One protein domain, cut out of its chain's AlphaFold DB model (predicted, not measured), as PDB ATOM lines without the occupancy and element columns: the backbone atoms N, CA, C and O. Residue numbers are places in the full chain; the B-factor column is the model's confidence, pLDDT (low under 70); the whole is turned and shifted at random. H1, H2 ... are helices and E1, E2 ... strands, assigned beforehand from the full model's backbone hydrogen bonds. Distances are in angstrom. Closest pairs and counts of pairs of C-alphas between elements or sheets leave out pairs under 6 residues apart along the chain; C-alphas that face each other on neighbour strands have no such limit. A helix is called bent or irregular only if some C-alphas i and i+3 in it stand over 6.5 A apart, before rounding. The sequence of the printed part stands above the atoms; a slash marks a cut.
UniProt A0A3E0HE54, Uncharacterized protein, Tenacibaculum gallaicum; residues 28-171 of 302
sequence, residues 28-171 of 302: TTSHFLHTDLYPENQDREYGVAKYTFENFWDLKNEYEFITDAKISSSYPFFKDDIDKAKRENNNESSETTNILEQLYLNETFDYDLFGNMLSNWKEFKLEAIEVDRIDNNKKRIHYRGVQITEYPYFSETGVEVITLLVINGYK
ATOM      1  N   THR A  28      26.974 -17.315  11.348       93.62
ATOM      2  CA  THR A  28      28.374 -17.585  11.663       93.62
ATOM      3  C   THR A  28      28.434 -18.338  12.975       93.62
ATOM      4  O   THR A  28      27.890 -17.885  13.980       93.62
ATOM      5  N   THR A  29      29.122 -19.464  12.960       91.62
ATOM      6  CA  THR A  29      29.306 -20.348  14.111       91.62
ATOM      7  C   THR A  29      30.770 -20.725  14.217       91.62
ATOM      8  O   THR A  29      31.421 -20.940  13.192       91.62
ATOM      9  N   SER A  30      31.264 -20.849  15.439       90.44
ATOM     10  CA  SER A  30      32.627 -21.286  15.718       90.44
ATOM     11  C   SER A  30      32.603 -22.701  16.274       90.44
ATOM     12  O   SER A  30      31.763 -23.003  17.112       90.44
ATOM     13  N   HIS A  31      33.528 -23.538  15.818       89.25
ATOM     14  CA  HIS A  31      33.651 -24.936  16.210       89.25
ATOM     15  C   HIS A  31      35.084 -25.238  16.617       89.25
ATOM     16  O   HIS A  31      36.015 -24.892  15.890       89.25
ATOM     17  N   PHE A  32      35.260 -25.919  17.745       88.19
ATOM     18  CA  PHE A  32      36.540 -26.512  18.117       88.19
ATOM     19  C   PHE A  32      36.566 -27.952  17.634       88.19
ATOM     20  O   PHE A  32      35.728 -28.759  18.031       88.19
ATOM     21  N   LEU A  33      37.520 -28.277  16.770       90.25
ATOM     22  CA  LEU A  33      37.614 -29.590  16.145       90.25
ATOM     23  C   LEU A  33      38.996 -30.180  16.382       90.25
ATOM     24  O   LEU A  33      40.003 -29.477  16.301       90.25
ATOM     25  N   HIS A  34      39.040 -31.482  16.653       90.06
ATOM     26  CA  HIS A  34      40.299 -32.212  16.649       90.06
ATOM     27  C   HIS A  34      40.823 -32.310  15.214       90.06
ATOM     28  O   HIS A  34      40.088 -32.682  14.293       90.06
ATOM     29  N   THR A  35      42.095 -31.991  15.031       89.94
ATOM     30  CA  THR A  35      42.770 -32.026  13.737       89.94
ATOM     31  C   THR A  35      43.640 -33.259  13.671       89.94
ATOM     32  O   THR A  35      44.569 -33.446  14.453       89.94
ATOM     33  N   ASP A  36      43.312 -34.108  12.714       88.94
ATOM     34  CA  ASP A  36      44.108 -35.262  12.373       88.94
ATOM     35  C   ASP A  36      45.270 -34.823  11.469       88.94
ATOM     36  O   ASP A  36      45.071 -34.217  10.413       88.94
ATOM     37  N   LEU A  37      46.491 -35.112  11.916       85.25
ATOM     38  CA  LEU A  37      47.730 -34.746  11.239       85.25
ATOM     39  C   LEU A  37      48.370 -35.936  10.501       85.25
ATOM     40  O   LEU A  37      49.527 -35.820  10.084       85.25
ATOM     41  N   TYR A  38      47.703 -37.101  10.422       82.69
ATOM     42  CA  TYR A  38      48.289 -38.315   9.843       82.69
ATOM     43  C   TYR A  38      48.694 -38.043   8.383       82.69
ATOM     44  O   TYR A  38      47.837 -37.703   7.563       82.69
ATOM     45  N   PRO A  39      49.990 -38.165   8.033       75.19
ATOM     46  CA  PRO A  39      50.457 -37.830   6.696       75.19
ATOM     47  C   PRO A  39      50.039 -38.874   5.663       75.19
ATOM     48  O   PRO A  39      50.021 -40.073   5.947       75.19
ATOM     49  N   GLU A  40      49.776 -38.420   4.437       68.44
ATOM     50  CA  GLU A  40      49.369 -39.300   3.333       68.44
ATOM     51  C   GLU A  40      50.519 -40.181   2.817       68.44
ATOM     52  O   GLU A  40      50.291 -41.316   2.401       68.44
ATOM     53  N   ASN A  41      51.764 -39.691   2.887       60.56
ATOM     54  CA  ASN A  41      52.955 -40.396   2.414       60.56
ATOM     55  C   ASN A  41      53.914 -40.668   3.579       60.56
ATOM     56  O   ASN A  41      54.483 -39.745   4.161       60.56
ATOM     57  N   GLN A  42      54.105 -41.946   3.913       58.50
ATOM     58  CA  GLN A  42      55.096 -42.390   4.895       58.50
ATOM     59  C   GLN A  42      56.434 -42.698   4.212       58.50
ATOM     60  O   GLN A  42      56.889 -43.843   4.234       58.50
ATOM     61  N   ASP A  43      57.079 -41.697   3.617       55.84
ATOM     62  CA  ASP A  43      58.507 -41.833   3.334       55.84
ATOM     63  C   ASP A  43      59.244 -41.703   4.670       55.84
ATOM     64  O   ASP A  43      59.327 -40.638   5.281       55.84
ATOM     65  N   ARG A  44      59.665 -42.857   5.196       56.72
ATOM     66  CA  ARG A  44      60.273 -42.997   6.523       56.72
ATOM     67  C   ARG A  44      61.724 -42.538   6.478       56.72
ATOM     68  O   ARG A  44      62.635 -43.360   6.390       56.72
ATOM     69  N   GLU A  45      61.937 -41.234   6.536       55.84
ATOM     70  CA  GLU A  45      63.262 -40.682   6.797       55.84
ATOM     71  C   GLU A  45      63.508 -40.608   8.311       55.84
ATOM     72  O   GLU A  45      62.667 -40.151   9.082       55.84
ATOM     73  N   TYR A  46      64.667 -41.105   8.754       60.19
ATOM     74  CA  TYR A  46      65.103 -40.964  10.141       60.19
ATOM     75  C   TYR A  46      65.540 -39.514  10.392       60.19
ATOM     76  O   TYR A  46      66.436 -39.018   9.709       60.19
ATOM     77  N   GLY A  47      64.947 -38.861  11.395       68.56
ATOM     78  CA  GLY A  47      65.248 -37.480  11.794       68.56
ATOM     79  C   GLY A  47      64.048 -36.536  11.673       68.56
ATOM     80  O   GLY A  47      62.914 -36.976  11.476       68.56
ATOM     81  N   VAL A  48      64.303 -35.231  11.821       74.31
ATOM     82  CA  VAL A  48      63.292 -34.177  11.637       74.31
ATOM     83  C   VAL A  48      62.908 -34.115  10.163       74.31
ATOM     84  O   VAL A  48      63.734 -33.760   9.321       74.31
ATOM     85  N   ALA A  49      61.649 -34.405   9.860       79.31
ATOM     86  CA  ALA A  49      61.119 -34.358   8.507       79.31
ATOM     87  C   ALA A  49      59.868 -33.480   8.425       79.31
ATOM     88  O   ALA A  49      59.193 -33.190   9.419       79.31
ATOM     89  N   LYS A  50      59.589 -33.020   7.206       84.25
ATOM     90  CA  LYS A  50      58.420 -32.211   6.872       84.25
ATOM     91  C   LYS A  50      57.330 -33.123   6.325       84.25
ATOM     92  O   LYS A  50      57.528 -33.765   5.300       84.25
ATOM     93  N   TYR A  51      56.177 -33.128   6.979       83.69
ATOM     94  CA  TYR A  51      55.047 -33.980   6.638       83.69
ATOM     95  C   TYR A  51      53.852 -33.140   6.201       83.69
ATOM     96  O   TYR A  51      53.470 -32.180   6.874       83.69
ATOM     97  N   THR A  52      53.253 -33.527   5.080       87.44
ATOM     98  CA  THR A  52      51.995 -32.970   4.574       87.44
ATOM     99  C   THR A  52      50.850 -33.922   4.886       87.44
ATOM    100  O   THR A  52      51.006 -35.139   4.757       87.44
ATOM    101  N   PHE A  53      49.694 -33.374   5.240       88.31
ATOM    102  CA  PHE A  53      48.471 -34.139   5.466       88.31
ATOM    103  C   PHE A  53      47.283 -33.462   4.781       88.31
ATOM    104  O   PHE A  53      47.210 -32.230   4.734       88.31
ATOM    105  N   GLU A  54      46.357 -34.271   4.272       93.31
ATOM    106  CA  GLU A  54      45.017 -33.870   3.837       93.31
ATOM    107  C   GLU A  54      44.017 -34.756   4.580       93.31
ATOM    108  O   GLU A  54      44.154 -35.977   4.640       93.31
ATOM    109  N   ASN A  55      43.018 -34.137   5.200       94.00
ATOM    110  CA  ASN A  55      41.992 -34.856   5.943       94.00
ATOM    111  C   ASN A  55      40.681 -34.056   5.917       94.00
ATOM    112  O   ASN A  55      40.542 -33.086   5.166       94.00
ATOM    113  N   PHE A  56      39.671 -34.480   6.672       95.44
ATOM    114  CA  PHE A  56      38.381 -33.806   6.705       95.44
ATOM    115  C   PHE A  56      37.719 -33.848   8.077       95.44
ATOM    116  O   PHE A  56      37.864 -34.800   8.840       95.44
ATOM    117  N   TRP A  57      36.919 -32.823   8.356       95.12
ATOM    118  CA  TRP A  57      35.941 -32.838   9.437       95.12
ATOM    119  C   TRP A  57      34.563 -33.184   8.881       95.12
ATOM    120  O   TRP A  57      34.165 -32.678   7.828       95.12
ATOM    121  N   ASP A  58      33.836 -34.048   9.586       93.12
ATOM    122  CA  ASP A  58      32.451 -34.402   9.278       93.12
ATOM    123  C   ASP A  58      31.512 -33.608  10.193       93.12
ATOM    124  O   ASP A  58      31.554 -33.768  11.412       93.12
ATOM    125  N   LEU A  59      30.682 -32.747   9.603       86.25
ATOM    126  CA  LEU A  59      29.809 -31.812  10.323       86.25
ATOM    127  C   LEU A  59      28.363 -32.314  10.440       86.25
ATOM    128  O   LEU A  59      27.428 -31.514  10.491       86.25
ATOM    129  N   LYS A  60      28.170 -33.641  10.387       77.38
ATOM    130  CA  LYS A  60      26.942 -34.388  10.723       77.38
ATOM    131  C   LYS A  60      25.646 -33.558  10.729       77.38
ATOM    132  O   LYS A  60      25.089 -33.261  11.779       77.38
ATOM    133  N   ASN A  61      25.117 -33.255   9.543       75.69
ATOM    134  CA  ASN A  61      23.808 -32.612   9.331       75.69
ATOM    135  C   ASN A  61      23.540 -31.308  10.117       75.69
ATOM    136  O   ASN A  61      22.386 -30.892  10.212       75.69
ATOM    137  N   GLU A  62      24.563 -30.636  10.645       86.19
ATOM    138  CA  GLU A  62      24.391 -29.360  11.348       86.19
ATOM    139  C   GLU A  62      23.988 -28.235  10.394       86.19
ATOM    140  O   GLU A  62      23.227 -27.334  10.752       86.19
ATOM    141  N   TYR A  63      24.471 -28.328   9.156       90.81
ATOM    142  CA  TYR A  63      24.225 -27.371   8.090       90.81
ATOM    143  C   TYR A  63      23.578 -28.064   6.905       90.81
ATOM    144  O   TYR A  63      23.992 -29.140   6.466       90.81
ATOM    145  N   GLU A  64      22.584 -27.397   6.334       90.88
ATOM    146  CA  GLU A  64      22.043 -27.805   5.049       90.88
ATOM    147  C   GLU A  64      22.935 -27.296   3.914       90.88
ATOM    148  O   GLU A  64      23.192 -28.044   2.977       90.88
ATOM    149  N   PHE A  65      23.519 -26.102   4.043       90.94
ATOM    150  CA  PHE A  65      24.574 -25.628   3.144       90.94
ATOM    151  C   PHE A  65      25.640 -24.850   3.908       90.94
ATOM    152  O   PHE A  65      25.325 -23.959   4.691       90.94
ATOM    153  N   ILE A  66      26.904 -25.149   3.648       93.38
ATOM    154  CA  ILE A  66      28.058 -24.388   4.110       93.38
ATOM    155  C   ILE A  66      28.485 -23.491   2.957       93.38
ATOM    156  O   ILE A  66      28.812 -23.970   1.874       93.38
ATOM    157  N   THR A  67      28.450 -22.183   3.181       92.06
ATOM    158  CA  THR A  67      28.798 -21.198   2.150       92.06
ATOM    159  C   THR A  67      30.267 -20.824   2.195       92.06
ATOM    160  O   THR A  67      30.850 -20.543   1.157       92.06
ATOM    161  N   ASP A  68      30.866 -20.820   3.379       93.25
ATOM    162  CA  ASP A  68      32.256 -20.444   3.589       93.25
ATOM    163  C   ASP A  68      32.740 -21.034   4.917       93.25
ATOM    164  O   ASP A  68      31.950 -21.223   5.848       93.25
ATOM    165  N   ALA A  69      34.029 -21.341   4.992       94.81
ATOM    166  CA  ALA A  69      34.661 -21.872   6.184       94.81
ATOM    167  C   ALA A  69      36.119 -21.430   6.238       94.81
ATOM    168  O   ALA A  69      36.846 -21.510   5.248       94.81
ATOM    169  N   LYS A  70      36.556 -20.998   7.418       95.12
ATOM    170  CA  LYS A  70      37.911 -20.511   7.641       95.12
ATOM    171  C   LYS A  70      38.444 -21.017   8.968       95.12
ATOM    172  O   LYS A  70      37.778 -20.921   9.994       95.12
ATOM    173  N   ILE A  71      39.691 -21.470   8.956       94.00
ATOM    174  CA  ILE A  71      40.442 -21.735  10.179       94.00
ATOM    175  C   ILE A  71      40.858 -20.391  10.781       94.00
ATOM    176  O   ILE A  71      41.576 -19.611  10.153       94.00
ATOM    177  N   SER A  72      40.350 -20.095  11.976       90.75
ATOM    178  CA  SER A  72      40.719 -18.891  12.723       90.75
ATOM    179  C   SER A  72      42.078 -19.071  13.386       90.75
ATOM    180  O   SER A  72      42.919 -18.178  13.334       90.75
ATOM    181  N   SER A  73      42.291 -20.239  13.986       86.50
ATOM    182  CA  SER A  73      43.527 -20.594  14.672       86.50
ATOM    183  C   SER A  73      43.633 -22.107  14.842       86.50
ATOM    184  O   SER A  73      42.659 -22.846  14.688       86.50
ATOM    185  N   SER A  74      44.842 -22.592  15.095       87.25
ATOM    186  CA  SER A  74      45.115 -23.997  15.392       87.25
ATOM    187  C   SER A  74      46.185 -24.070  16.460       87.25
ATOM    188  O   SER A  74      47.210 -23.398  16.354       87.25
ATOM    189  N   TYR A  75      45.925 -24.870  17.482       81.12
ATOM    190  CA  TYR A  75      46.726 -24.923  18.689       81.12
ATOM    191  C   TYR A  75      47.148 -26.366  18.933       81.12
ATOM    192  O   TYR A  75      46.284 -27.236  19.080       81.12
ATOM    193  N   PRO A  76      48.455 -26.644  18.952       81.00
ATOM    194  CA  PRO A  76      48.943 -27.908  19.452       81.00
ATOM    195  C   PRO A  76      48.963 -27.875  20.986       81.00
ATOM    196  O   PRO A  76      49.339 -26.872  21.594       81.00
ATOM    197  N   PHE A  77      48.569 -28.978  21.604       76.88
ATOM    198  CA  PHE A  77      48.522 -29.160  23.049       76.88
ATOM    199  C   PHE A  77      49.138 -30.500  23.420       76.88
ATOM    200  O   PHE A  77      48.967 -31.481  22.697       76.88
ATOM    201  N   PHE A  78      49.781 -30.579  24.582       77.25
ATOM    202  CA  PHE A  78      50.022 -31.876  25.198       77.25
ATOM    203  C   PHE A  78      48.736 -32.401  25.817       77.25
ATOM    204  O   PHE A  78      47.999 -31.675  26.486       77.25
ATOM    205  N   LYS A  79      48.500 -33.698  25.657       77.38
ATOM    206  CA  LYS A  79      47.370 -34.394  26.262       77.38
ATOM    207  C   LYS A  79      47.313 -34.209  27.779       77.38
ATOM    208  O   LYS A  79      46.231 -34.021  28.325       77.38
ATOM    209  N   ASP A  80      48.464 -34.171  28.447       77.75
ATOM    210  CA  ASP A  80      48.538 -33.952  29.895       77.75
ATOM    211  C   ASP A  80      48.006 -32.573  30.318       77.75
ATOM    212  O   ASP A  80      47.356 -32.460  31.364       77.75
ATOM    213  N   ASP A  81      48.234 -31.536  29.505       75.19
ATOM    214  CA  ASP A  81      47.725 -30.183  29.758       75.19
ATOM    215  C   ASP A  81      46.207 -30.130  29.580       75.19
ATOM    216  O   ASP A  81      45.496 -29.550  30.405       75.19
ATOM    217  N   ILE A  82      45.700 -30.807  28.546       75.25
ATOM    218  CA  ILE A  82      44.264 -30.972  28.318       75.25
ATOM    219  C   ILE A  82      43.634 -31.691  29.511       75.25
ATOM    220  O   ILE A  82      42.670 -31.194  30.090       75.25
ATOM    221  N   ASP A  83      44.193 -32.829  29.917       78.06
ATOM    222  CA  ASP A  83      43.686 -33.637  31.025       78.06
ATOM    223  C   ASP A  83      43.724 -32.870  32.351       78.06
ATOM    224  O   ASP A  83      42.799 -32.970  33.162       78.06
ATOM    225  N   LYS A  84      44.756 -32.047  32.577       77.56
ATOM    226  CA  LYS A  84      44.810 -31.129  33.718       77.56
ATOM    227  C   LYS A  84      43.671 -30.110  33.668       77.56
ATOM    228  O   LYS A  84      42.973 -29.961  34.671       77.56
ATOM    229  N   ALA A  85      43.430 -29.480  32.518       73.44
ATOM    230  CA  ALA A  85      42.320 -28.547  32.350       73.44
ATOM    231  C   ALA A  85      40.954 -29.223  32.579       73.44
ATOM    232  O   ALA A  85      40.068 -28.617  33.186       73.44
ATOM    233  N   LYS A  86      40.778 -30.494  32.177       75.94
ATOM    234  CA  LYS A  86      39.544 -31.256  32.464       75.94
ATOM    235  C   LYS A  86      39.314 -31.430  33.962       75.94
ATOM    236  O   LYS A  86      38.198 -31.210  34.439       75.94
ATOM    237  N   ARG A  87      40.369 -31.798  34.697       79.06
ATOM    238  CA  ARG A  87      40.331 -31.988  36.156       79.06
ATOM    239  C   ARG A  87      40.002 -30.692  36.889       79.06
ATOM    240  O   ARG A  87      39.130 -30.685  37.750       79.06
ATOM    241  N   GLU A  88      40.658 -29.593  36.522       76.56
ATOM    242  CA  GLU A  88      40.449 -28.282  37.154       76.56
ATOM    243  C   GLU A  88      39.026 -27.739  36.946       76.56
ATOM    244  O   GLU A  88      38.519 -27.005  37.793       76.56
ATOM    245  N   ASN A  89      38.347 -28.156  35.872       70.38
ATOM    246  CA  ASN A  89      36.976 -27.748  35.554       70.38
ATOM    247  C   ASN A  89      35.895 -28.775  35.959       70.38
ATOM    248  O   ASN A  89      34.744 -28.618  35.561       70.38
ATOM    249  N   ASN A  90      36.224 -29.816  36.742       71.88
ATOM    250  CA  ASN A  90      35.302 -30.905  37.130       71.88
ATOM    251  C   ASN A  90      34.603 -31.598  35.939       71.88
ATOM    252  O   ASN A  90      33.479 -32.085  36.060       71.88
ATOM    253  N   ASN A  91      35.273 -31.652  34.789       67.44
ATOM    254  CA  ASN A  91      34.711 -32.054  33.499       67.44
ATOM    255  C   ASN A  91      35.443 -33.285  32.921       67.44
ATOM    256  O   ASN A  91      35.687 -33.379  31.722       67.44
ATOM    257  N   GLU A  92      35.818 -34.252  33.763       62.81
ATOM    258  CA  GLU A  92      36.632 -35.416  33.354       62.81
ATOM    259  C   GLU A  92      35.978 -36.308  32.279       62.81
ATOM    260  O   GLU A  92      36.676 -37.055  31.596       62.81
ATOM    261  N   SER A  93      34.653 -36.235  32.107       61.44
ATOM    262  CA  SER A  93      33.896 -37.054  31.151       61.44
ATOM    263  C   SER A  93      33.523 -36.347  29.844       61.44
ATOM    264  O   SER A  93      32.959 -36.999  28.964       61.44
ATOM    265  N   SER A  94      33.793 -35.047  29.692       67.88
ATOM    266  CA  SER A  94      33.440 -34.324  28.467       67.88
ATOM    267  C   SER A  94      34.543 -34.401  27.409       67.88
ATOM    268  O   SER A  94      35.739 -34.515  27.699       67.88
ATOM    269  N   GLU A  95      34.128 -34.360  26.140       75.31
ATOM    270  CA  GLU A  95      35.057 -34.278  25.014       75.31
ATOM    271  C   GLU A  95      35.927 -33.016  25.128       75.31
ATOM    272  O   GLU A  95      35.450 -31.946  25.515       75.31
ATOM    273  N   THR A  96      37.212 -33.143  24.781       72.88
ATOM    274  CA  THR A  96      38.212 -32.062  24.828       72.88
ATOM    275  C   THR A  96      37.717 -30.781  24.149       72.88
ATOM    276  O   THR A  96      37.872 -29.687  24.689       72.88
ATOM    277  N   THR A  97      37.079 -30.920  22.990       75.56
ATOM    278  CA  THR A  97      36.518 -29.821  22.197       75.56
ATOM    279  C   THR A  97      35.450 -29.037  22.957       75.56
ATOM    280  O   THR A  97      35.478 -27.812  22.924       75.56
ATOM    281  N   ASN A  98      34.586 -29.710  23.724       76.62
ATOM    282  CA  ASN A  98      33.531 -29.064  24.514       76.62
ATOM    283  C   ASN A  98      34.104 -28.232  25.670       76.62
ATOM    284  O   ASN A  98      33.566 -27.182  26.014       76.62
ATOM    285  N   ILE A  99      35.191 -28.696  26.292       74.81
ATOM    286  CA  ILE A  99      35.853 -27.968  27.384       74.81
ATOM    287  C   ILE A  99      36.523 -26.713  26.835       74.81
ATOM    288  O   ILE A  99      36.348 -25.636  27.397       74.81
ATOM    289  N   LEU A 100      37.250 -26.842  25.723       73.19
ATOM    290  CA  LEU A 100      37.874 -25.698  25.059       73.19
ATOM    291  C   LEU A 100      36.818 -24.707  24.564       73.19
ATOM    292  O   LEU A 100      36.965 -23.511  24.765       73.19
ATOM    293  N   GLU A 101      35.695 -25.179  24.030       75.94
ATOM    294  CA  GLU A 101      34.585 -24.301  23.665       75.94
ATOM    295  C   GLU A 101      34.049 -23.514  24.872       75.94
ATOM    296  O   GLU A 101      33.919 -22.292  24.800       75.94
ATOM    297  N   GLN A 102      33.814 -24.167  26.015       74.38
ATOM    298  CA  GLN A 102      33.388 -23.481  27.245       74.38
ATOM    299  C   GLN A 102      34.419 -22.453  27.724       74.38
ATOM    300  O   GLN A 102      34.066 -21.342  28.117       74.38
ATOM    301  N   LEU A 103      35.695 -22.820  27.687       71.38
ATOM    302  CA  LEU A 103      36.813 -21.972  28.085       71.38
ATOM    303  C   LEU A 103      36.986 -20.759  27.158       71.38
ATOM    304  O   LEU A 103      37.278 -19.662  27.630       71.38
ATOM    305  N   TYR A 104      36.756 -20.938  25.854       71.38
ATOM    306  CA  TYR A 104      36.715 -19.859  24.869       71.38
ATOM    307  C   TYR A 104      35.558 -18.898  25.139       71.38
ATOM    308  O   TYR A 104      35.760 -17.689  25.202       71.38
ATOM    309  N   LEU A 105      34.350 -19.435  25.339       71.62
ATOM    310  CA  LEU A 105      33.143 -18.638  25.570       71.62
ATOM    311  C   LEU A 105      33.188 -17.843  26.879       71.62
ATOM    312  O   LEU A 105      32.572 -16.784  26.966       71.62
ATOM    313  N   ASN A 106      33.910 -18.338  27.884       71.25
ATOM    314  CA  ASN A 106      34.053 -17.669  29.175       71.25
ATOM    315  C   ASN A 106      35.228 -16.676  29.225       71.25
ATOM    316  O   ASN A 106      35.434 -16.063  30.268       71.25
ATOM    317  N   GLU A 107      36.004 -16.526  28.141       67.00
ATOM    318  CA  GLU A 107      37.230 -15.704  28.077       67.00
ATOM    319  C   GLU A 107      38.269 -16.044  29.169       67.00
ATOM    320  O   GLU A 107      39.174 -15.265  29.464       67.00
ATOM    321  N   THR A 108      38.157 -17.217  29.796       61.81
ATOM    322  CA  THR A 108      38.991 -17.608  30.941       61.81
ATOM    323  C   THR A 108      40.278 -18.310  30.533       61.81
ATOM    324  O   THR A 108      41.089 -18.633  31.401       61.81
ATOM    325  N   PHE A 109      40.473 -18.581  29.241       61.03
ATOM    326  CA  PHE A 109      41.572 -19.412  28.768       61.03
ATOM    327  C   PHE A 109      42.470 -18.672  27.789       61.03
ATOM    328  O   PHE A 109      42.066 -18.298  26.689       61.03
ATOM    329  N   ASP A 110      43.716 -18.485  28.216       64.12
ATOM    330  CA  ASP A 110      44.775 -17.931  27.390       64.12
ATOM    331  C   ASP A 110      45.360 -19.046  26.509       64.12
ATOM    332  O   ASP A 110      46.270 -19.786  26.898       64.12
ATOM    333  N   TYR A 111      44.781 -19.189  25.315       61.41
ATOM    334  CA  TYR A 111      45.225 -20.134  24.290       61.41
ATOM    335  C   TYR A 111      46.678 -19.909  23.875       61.41
ATOM    336  O   TYR A 111      47.364 -20.869  23.520       61.41
ATOM    337  N   ASP A 112      47.162 -18.669  23.956       57.47
ATOM    338  CA  ASP A 112      48.543 -18.335  23.638       57.47
ATOM    339  C   ASP A 112      49.479 -18.807  24.755       57.47
ATOM    340  O   ASP A 112      50.592 -19.233  24.461       57.47
ATOM    341  N   LEU A 113      49.048 -18.825  26.018       53.44
ATOM    342  CA  LEU A 113      49.857 -19.333  27.132       53.44
ATOM    343  C   LEU A 113      50.098 -20.850  27.044       53.44
ATOM    344  O   LEU A 113      51.206 -21.308  27.324       53.44
ATOM    345  N   PHE A 114      49.084 -21.622  26.640       54.06
ATOM    346  CA  PHE A 114      49.181 -23.082  26.514       54.06
ATOM    347  C   PHE A 114      49.722 -23.524  25.145       54.06
ATOM    348  O   PHE A 114      50.587 -24.394  25.081       54.06
ATOM    349  N   GLY A 115      49.299 -22.879  24.052       51.97
ATOM    350  CA  GLY A 115      49.778 -23.174  22.698       51.97
ATOM    351  C   GLY A 115      51.230 -22.744  22.451       51.97
ATOM    352  O   GLY A 115      51.965 -23.434  21.741       51.97
ATOM    353  N   ASN A 116      51.705 -21.654  23.079       49.53
ATOM    354  CA  ASN A 116      53.107 -21.234  22.949       49.53
ATOM    355  C   ASN A 116      54.084 -22.064  23.789       49.53
ATOM    356  O   ASN A 116      55.290 -21.919  23.579       49.53
ATOM    357  N   MET A 117      53.645 -22.965  24.678       50.81
ATOM    358  CA  MET A 117      54.597 -23.867  25.346       50.81
ATOM    359  C   MET A 117      55.344 -24.758  24.338       50.81
ATOM    360  O   MET A 117      56.508 -25.094  24.559       50.81
ATOM    361  N   LEU A 118      54.734 -25.028  23.178       52.81
ATOM    362  CA  LEU A 118      55.351 -25.760  22.071       52.81
ATOM    363  C   LEU A 118      56.207 -24.900  21.132       52.81
ATOM    364  O   LEU A 118      56.993 -25.441  20.363       52.81
ATOM    365  N   SER A 119      56.142 -23.566  21.214       48.06
ATOM    366  CA  SER A 119      56.974 -22.682  20.374       48.06
ATOM    367  C   SER A 119      58.484 -22.836  20.636       48.06
ATOM    368  O   SER A 119      59.301 -22.520  19.771       48.06
ATOM    369  N   ASN A 120      58.854 -23.390  21.798       49.72
ATOM    370  CA  ASN A 120      60.229 -23.732  22.177       49.72
ATOM    371  C   ASN A 120      60.576 -25.219  21.968       49.72
ATOM    372  O   ASN A 120      61.694 -25.641  22.282       49.72
ATOM    373  N   TRP A 121      59.641 -26.023  21.461       62.38
ATOM    374  CA  TRP A 121      59.842 -27.447  21.227       62.38
ATOM    375  C   TRP A 121      60.451 -27.665  19.845       62.38
ATOM    376  O   TRP A 121      59.835 -27.410  18.815       62.38
ATOM    377  N   LYS A 122      61.706 -28.121  19.811       61.38
ATOM    378  CA  LYS A 122      62.442 -28.325  18.552       61.38
ATOM    379  C   LYS A 122      61.883 -29.472  17.702       61.38
ATOM    380  O   LYS A 122      62.121 -29.490  16.500       61.38
ATOM    381  N   GLU A 123      61.170 -30.403  18.332       71.00
ATOM    382  CA  GLU A 123      60.757 -31.690  17.758       71.00
ATOM    383  C   GLU A 123      59.338 -31.669  17.164       71.00
ATOM    384  O   GLU A 123      58.937 -32.629  16.505       71.00
ATOM    385  N   PHE A 124      58.575 -30.585  17.352       78.69
ATOM    386  CA  PHE A 124      57.261 -30.410  16.730       78.69
ATOM    387  C   PHE A 124      57.003 -28.950  16.362       78.69
ATOM    388  O   PHE A 124      57.051 -28.057  17.205       78.69
ATOM    389  N   LYS A 125      56.650 -28.712  15.100       81.12
ATOM    390  CA  LYS A 125      56.185 -27.414  14.616       81.12
ATOM    391  C   LYS A 125      55.040 -27.600  13.632       81.12
ATOM    392  O   LYS A 125      55.213 -28.232  12.593       81.12
ATOM    393  N   LEU A 126      53.903 -26.977  13.921       83.25
ATOM    394  CA  LEU A 126      52.793 -26.833  12.983       83.25
ATOM    395  C   LEU A 126      53.000 -25.539  12.181       83.25
ATOM    396  O   LEU A 126      53.086 -24.467  12.772       83.25
ATOM    397  N   GLU A 127      53.143 -25.622  10.856       83.00
ATOM    398  CA  GLU A 127      53.365 -24.422  10.032       83.00
ATOM    399  C   GLU A 127      52.050 -23.711   9.715       83.00
ATOM    400  O   GLU A 127      51.911 -22.518   9.980       83.00
ATOM    401  N   ALA A 128      51.093 -24.437   9.137       80.25
ATOM    402  CA  ALA A 128      49.775 -23.920   8.801       80.25
ATOM    403  C   ALA A 128      48.792 -25.071   8.578       80.25
ATOM    404  O   ALA A 128      49.173 -26.148   8.111       80.25
ATOM    405  N   ILE A 129      47.523 -24.801   8.876       90.88
ATOM    406  CA  ILE A 129      46.383 -25.608   8.450       90.88
ATOM    407  C   ILE A 129      45.439 -24.663   7.721       90.88
ATOM    408  O   ILE A 129      45.136 -23.577   8.220       90.88
ATOM    409  N   GLU A 130      44.980 -25.069   6.546       95.00
ATOM    410  CA  GLU A 130      44.031 -24.311   5.742       95.00
ATOM    411  C   GLU A 130      42.859 -25.183   5.299       95.00
ATOM    412  O   GLU A 130      42.985 -26.399   5.132       95.00
ATOM    413  N   VAL A 131      41.701 -24.546   5.117       95.88
ATOM    414  CA  VAL A 131      40.557 -25.187   4.467       95.88
ATOM    415  C   VAL A 131      40.905 -25.357   2.993       95.88
ATOM    416  O   VAL A 131      41.192 -24.376   2.314       95.88
ATOM    417  N   ASP A 132      40.874 -26.596   2.512       94.88
ATOM    418  CA  ASP A 132      41.127 -26.922   1.107       94.88
ATOM    419  C   ASP A 132      39.839 -26.797   0.286       94.88
ATOM    420  O   ASP A 132      39.786 -26.082  -0.713       94.88
ATOM    421  N   ARG A 133      38.764 -27.459   0.737       94.12
ATOM    422  CA  ARG A 133      37.457 -27.428   0.064       94.12
ATOM    423  C   ARG A 133      36.299 -27.771   0.995       94.12
ATOM    424  O   ARG A 133      36.462 -28.442   2.013       94.12
ATOM    425  N   ILE A 134      35.098 -27.381   0.581       94.88
ATOM    426  CA  ILE A 134      33.834 -27.699   1.252       94.88
ATOM    427  C   ILE A 134      33.053 -28.686   0.375       94.88
ATOM    428  O   ILE A 134      32.741 -28.386  -0.774       94.88
ATOM    429  N   ASP A 135      32.717 -29.860   0.911       93.06
ATOM    430  CA  ASP A 135      31.833 -30.839   0.269       93.06
ATOM    431  C   ASP A 135      30.440 -30.758   0.903       93.06
ATOM    432  O   ASP A 135      30.143 -31.393   1.921       93.06
ATOM    433  N   ASN A 136      29.562 -29.975   0.276       91.06
ATOM    434  CA  ASN A 136      28.180 -29.816   0.720       91.06
ATOM    435  C   ASN A 136      27.311 -31.062   0.519       91.06
ATOM    436  O   ASN A 136      26.279 -31.178   1.179       91.06
ATOM    437  N   ASN A 137      27.701 -32.010  -0.332       90.19
ATOM    438  CA  ASN A 137      26.939 -33.247  -0.508       90.19
ATOM    439  C   ASN A 137      27.188 -34.204   0.659       90.19
ATOM    440  O   ASN A 137      26.252 -34.818   1.164       90.19
ATOM    441  N   LYS A 138      28.446 -34.307   1.107       91.75
ATOM    442  CA  LYS A 138      28.842 -35.166   2.233       91.75
ATOM    443  C   LYS A 138      28.869 -34.453   3.586       91.75
ATOM    444  O   LYS A 138      29.119 -35.118   4.582       91.75
ATOM    445  N   LYS A 139      28.625 -33.137   3.622       90.94
ATOM    446  CA  LYS A 139      28.726 -32.276   4.820       90.94
ATOM    447  C   LYS A 139      30.115 -32.319   5.458       90.94
ATOM    448  O   LYS A 139      30.256 -32.462   6.670       90.94
ATOM    449  N   ARG A 140      31.146 -32.208   4.617       94.56
ATOM    450  CA  ARG A 140      32.548 -32.290   5.038       94.56
ATOM    451  C   ARG A 140      33.310 -31.030   4.699       94.56
ATOM    452  O   ARG A 140      33.103 -30.439   3.640       94.56
ATOM    453  N   ILE A 141      34.234 -30.667   5.575       96.00
ATOM    454  CA  ILE A 141      35.236 -29.643   5.301       96.00
ATOM    455  C   ILE A 141      36.573 -30.349   5.218       96.00
ATOM    456  O   ILE A 141      37.040 -30.921   6.201       96.00
ATOM    457  N   HIS A 142      37.151 -30.334   4.026       96.06
ATOM    458  CA  HIS A 142      38.492 -30.829   3.793       96.06
ATOM    459  C   HIS A 142      39.492 -29.754   4.186       96.06
ATOM    460  O   HIS A 142      39.313 -28.574   3.870       96.06
ATOM    461  N   TYR A 143      40.551 -30.177   4.852       96.00
ATOM    462  CA  TYR A 143      41.653 -29.322   5.240       96.00
ATOM    463  C   TYR A 143      42.965 -29.996   4.891       96.00
ATOM    464  O   TYR A 143      43.063 -31.221   4.797       96.00
ATOM    465  N   ARG A 144      43.983 -29.166   4.730       94.88
ATOM    466  CA  ARG A 144      45.350 -29.614   4.529       94.88
ATOM    467  C   ARG A 144      46.286 -28.805   5.393       94.88
ATOM    468  O   ARG A 144      45.991 -27.667   5.763       94.88
ATOM    469  N   GLY A 145      47.424 -29.391   5.702       92.12
ATOM    470  CA  GLY A 145      48.406 -28.716   6.514       92.12
ATOM    471  C   GLY A 145      49.777 -29.340   6.427       92.12
ATOM    472  O   GLY A 145      50.031 -30.311   5.709       92.12
ATOM    473  N   VAL A 146      50.675 -28.699   7.159       87.62
ATOM    474  CA  VAL A 146      52.088 -29.023   7.169       87.62
ATOM    475  C   VAL A 146      52.593 -29.005   8.597       87.62
ATOM    476  O   VAL A 146      52.419 -28.020   9.321       87.62
ATOM    477  N   GLN A 147      53.285 -30.073   8.965       85.75
ATOM    478  CA  GLN A 147      53.990 -30.185  10.233       85.75
ATOM    479  C   GLN A 147      55.447 -30.576  10.000       85.75
ATOM    480  O   GLN A 147      55.800 -31.202   9.001       85.75
ATOM    481  N   ILE A 148      56.296 -30.217  10.949       82.44
ATOM    482  CA  ILE A 148      57.693 -30.618  11.014       82.44
ATOM    483  C   ILE A 148      57.858 -31.364  12.330       82.44
ATOM    484  O   ILE A 148      57.594 -30.793  13.388       82.44
ATOM    485  N   THR A 149      58.249 -32.634  12.267       79.25
ATOM    486  CA  THR A 149      58.441 -33.456  13.467       79.25
ATOM    487  C   THR A 149      59.447 -34.582  13.235       79.25
ATOM    488  O   THR A 149      59.819 -34.860  12.094       79.25
ATOM    489  N   GLU A 150      59.923 -35.217  14.304       74.38
ATOM    490  CA  GLU A 150      60.779 -36.405  14.228       74.38
ATOM    491  C   GLU A 150      59.937 -37.693  14.143       74.38
ATOM    492  O   GLU A 150      58.880 -37.819  14.752       74.38
ATOM    493  N   TYR A 151      60.382 -38.701  13.394       60.97
ATOM    494  CA  TYR A 151      59.762 -40.039  13.423       60.97
ATOM    495  C   TYR A 151      60.388 -40.899  14.542       60.97
ATOM    496  O   TYR A 151      61.614 -40.872  14.660       60.97
ATOM    497  N   PRO A 152      59.635 -41.701  15.336       56.12
ATOM    498  CA  PRO A 152      58.207 -42.038  15.262       56.12
ATOM    499  C   PRO A 152      57.340 -41.228  16.248       56.12
ATOM    500  O   PRO A 152      56.372 -41.746  16.803       56.12
ATOM    501  N   TYR A 153      57.658 -39.952  16.482       58.81
ATOM    502  CA  TYR A 153      57.007 -39.152  17.528       58.81
ATOM    503  C   TYR A 153      55.508 -38.906  17.283       58.81
ATOM    504  O   TYR A 153      54.787 -38.514  18.202       58.81
ATOM    505  N   PHE A 154      55.024 -39.209  16.074       55.41
ATOM    506  CA  PHE A 154      53.631 -39.081  15.656       55.41
ATOM    507  C   PHE A 154      52.635 -39.885  16.517       55.41
ATOM    508  O   PHE A 154      51.500 -39.457  16.695       55.41
ATOM    509  N   SER A 155      53.038 -41.034  17.077       53.53
ATOM    510  CA  SER A 155      52.153 -41.884  17.897       53.53
ATOM    511  C   SER A 155      52.430 -41.840  19.403       53.53
ATOM    512  O   SER A 155      51.607 -42.320  20.178       53.53
ATOM    513  N   GLU A 156      53.573 -41.298  19.832       52.56
ATOM    514  CA  GLU A 156      54.072 -41.466  21.209       52.56
ATOM    515  C   GLU A 156      54.076 -40.176  22.043       52.56
ATOM    516  O   GLU A 156      54.078 -40.247  23.268       52.56
ATOM    517  N   THR A 157      54.030 -38.996  21.416       60.16
ATOM    518  CA  THR A 157      54.181 -37.704  22.120       60.16
ATOM    519  C   THR A 157      52.944 -37.215  22.857       60.16
ATOM    520  O   THR A 157      53.046 -36.297  23.669       60.16
ATOM    521  N   GLY A 158      51.769 -37.782  22.569       70.06
ATOM    522  CA  GLY A 158      50.515 -37.296  23.139       70.06
ATOM    523  C   GLY A 158      50.203 -35.844  22.759       70.06
ATOM    524  O   GLY A 158      49.539 -35.164  23.534       70.06
ATOM    525  N   VAL A 159      50.693 -35.348  21.616       77.25
ATOM    526  CA  VAL A 159      50.315 -34.025  21.099       77.25
ATOM    527  C   VAL A 159      48.980 -34.132  20.362       77.25
ATOM    528  O   VAL A 159      48.842 -34.918  19.427       77.25
ATOM    529  N   GLU A 160      48.008 -33.320  20.764       82.25
ATOM    530  CA  GLU A 160      46.719 -33.151  20.092       82.25
ATOM    531  C   GLU A 160      46.675 -31.756  19.458       82.25
ATOM    532  O   GLU A 160      47.035 -30.766  20.095       82.25
ATOM    533  N   VAL A 161      46.232 -31.649  18.202       84.75
ATOM    534  CA  VAL A 161      45.985 -30.343  17.576       84.75
ATOM    535  C   VAL A 161      44.497 -30.073  17.574       84.75
ATOM    536  O   VAL A 161      43.714 -30.850  17.032       84.75
ATOM    537  N   ILE A 162      44.118 -28.938  18.152       86.75
ATOM    538  CA  ILE A 162      42.745 -28.452  18.139       86.75
ATOM    539  C   ILE A 162      42.675 -27.205  17.267       86.75
ATOM    540  O   ILE A 162      43.450 -26.261  17.422       86.75
ATOM    541  N   THR A 163      41.712 -27.191  16.357       89.69
ATOM    542  CA  THR A 163      41.493 -26.103  15.413       89.69
ATOM    543  C   THR A 163      40.185 -25.389  15.720       89.69
ATOM    544  O   THR A 163      39.139 -26.021  15.863       89.69
ATOM    545  N   LEU A 164      40.249 -24.056  15.791       90.56
ATOM    546  CA  LEU A 164      39.077 -23.191  15.830       90.56
ATOM    547  C   LEU A 164      38.639 -22.885  14.398       90.56
ATOM    548  O   LEU A 164      39.274 -22.104  13.680       90.56
ATOM    549  N   LEU A 165      37.541 -23.506  13.990       93.69
ATOM    550  CA  LEU A 165      36.943 -23.362  12.676       93.69
ATOM    551  C   LEU A 165      35.742 -22.414  12.736       93.69
ATOM    552  O   LEU A 165      34.796 -22.641  13.482       93.69
ATOM    553  N   VAL A 166      35.753 -21.371  11.912       93.94
ATOM    554  CA  VAL A 166      34.625 -20.452  11.743       93.94
ATOM    555  C   VAL A 166      33.883 -20.824  10.469       93.94
ATOM    556  O   VAL A 166      34.457 -20.817   9.381       93.94
ATOM    557  N   ILE A 167      32.598 -21.135  10.605       94.12
ATOM    558  CA  ILE A 167      31.726 -21.569   9.515       94.12
ATOM    559  C   ILE A 167      30.654 -20.514   9.279       94.12
ATOM    560  O   ILE A 167      30.001 -20.063  10.217       94.12
ATOM    561  N   ASN A 168      30.443 -20.166   8.012       93.88
ATOM    562  CA  ASN A 168      29.267 -19.446   7.545       93.88
ATOM    563  C   ASN A 168      28.344 -20.434   6.821       93.88
ATOM    564  O   ASN A 168      28.655 -20.900   5.718       93.88
ATOM    565  N   GLY A 169      27.196 -20.748   7.414       93.56
ATOM    566  CA  GLY A 169      26.300 -21.773   6.884       93.56
ATOM    567  C   GLY A 169      24.824 -21.450   7.056       93.56
ATOM    568  O   GLY A 169      24.428 -20.658   7.907       93.56
ATOM    569  N   TYR A 170      24.003 -22.082   6.228       93.44
ATOM    570  CA  TYR A 170      22.557 -22.129   6.367       93.44
ATOM    571  C   TYR A 170      22.173 -23.379   7.152       93.44
ATOM    572  O   TYR A 170      22.385 -24.514   6.704       93.44
ATOM    573  N   LYS A 171      21.588 -23.154   8.328       90.44
ATOM    574  CA  LYS A 171      20.854 -24.179   9.063       90.44
ATOM    575  C   LYS A 171      19.441 -24.269   8.507       90.44
ATOM    576  O   LYS A 171      18.846 -23.249   8.155       90.44
TER     577      LYS A 171
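AT A GLANCE: This is residues 28 to 171 of the 302 residues of an uncharacterized protein of Tenacibaculum gallaicum (UniProt A0A3E0HE54). Two strongly twisted three-stranded sheets, E1 E6 E3 and E2 E5 E4, stand face to face as a sandwich, with E3 and E4 close together at one side. H2 packs over E1 on the face of the first sheet turned away from the other sheet, H1 rises from the end of E3 and only grazes that sheet with residues 79 to 82, H3 sits beside the strands near E3, and the short H4 lies in the turn between E5 and E6. The printed part has 144 residues, with six named strands and four named helices in the order E1 E2 E3 H1 H2 H3 E4 E5 H4 E6; both sheets are antiparallel, and the class is mixed, helices and strands. It is compact, with a radius of gyration of the C-alphas of 15.9 A and spans of 47 by 38 by 23 A.

IN THESE COORDINATES: E1, residues 28 to 35, begins at C-alpha 28 at (28.374, -17.585, 11.663) and is 20.5 A long. E2 is residues 48 to 58, 30.9 A. E3, residues 65 to 78, is the longest strand by residues; it measures 34.2 A and bends by 76 degrees at residue 68. H1, residues 79 to 88, follows without a residue between, with C-alpha 79 at (47.370, -34.394, 26.262). H2 is residues 96 to 105 and H3 residues 111 to 120. H3 is neither bent nor irregular, but only just: C-alphas 117 and 120 are 6.5 A apart. E4, residues 124 to 135, is 30.3 A long and bends by 55 degrees at residue 127; E5, residues 140 to 150, is 30.0 A long and bends by 51 degrees at residue 146. H4 is residues 153 to 156. E6, residues 159 to 170, is 33.6 A long and ends at C-alpha 170 at (22.557, -22.129, 6.367).

HOW THE PARTS SIT: E1 and E6 are antiparallel neighbours at 153 degrees, with N 31 and O 165 at 2.8 A, within hydrogen-bond range. E6 and E3 are antiparallel at 163 degrees, with N 70 and O 166 at 2.9 A. In the other sheet E2 and E5 are antiparallel at 161 degrees, with N 51 and O 147 at 2.8 A. E4 and E5 form a hairpin, with N 127 and O 146 at 2.9 A. In the sandwich, two sheets face to face, the facing parts are 9.4 A centre to centre and the strands of the one stand at 27 degrees to those of the other. The closest C-alphas of E3 and E4 are those of Lys 70 and Val 131, 6.2 A apart. H2 and the sheet E1 E6 E3 make two layers, a helix on one face of a sheet: its height over the sheet is 9.0 A, and it lies over E1, slantwise to it at 34 degrees on the local plane. The closest C-alphas of H2 and E1 are those of Thr 97 and Phe 32, 5.3 A apart. H1 only grazes that sheet, with residues 79 to 82. H1 and H2 only just touch, with 3 pairs of C-alphas within 8 A, the closest being Ile 82 and Thr 96 at 7.1 A; they run the same way at a steep tilt of 59 degrees. H3 is on the same sheet but at the sheet's level, its height being 1.0 A. In H1 and H2 every O i to N i+4 pair is within hydrogen-bond range; in H3 2 of 6 are, beside 2 of 7 O i to N i+3 pairs, and H4 is too short for an O i to N i+4 pair.

THE WHOLE: The two C-alphas farthest apart are those of Tyr 46 and Lys 171, 47.3 A. The printed part has no cut. The link E1 to E2, residues 36 to 47, is long. The mean pLDDT of the printed part is 78.6; residues 40 to 47, 91 to 94, 107 to 122 and 151 to 157 are under 70.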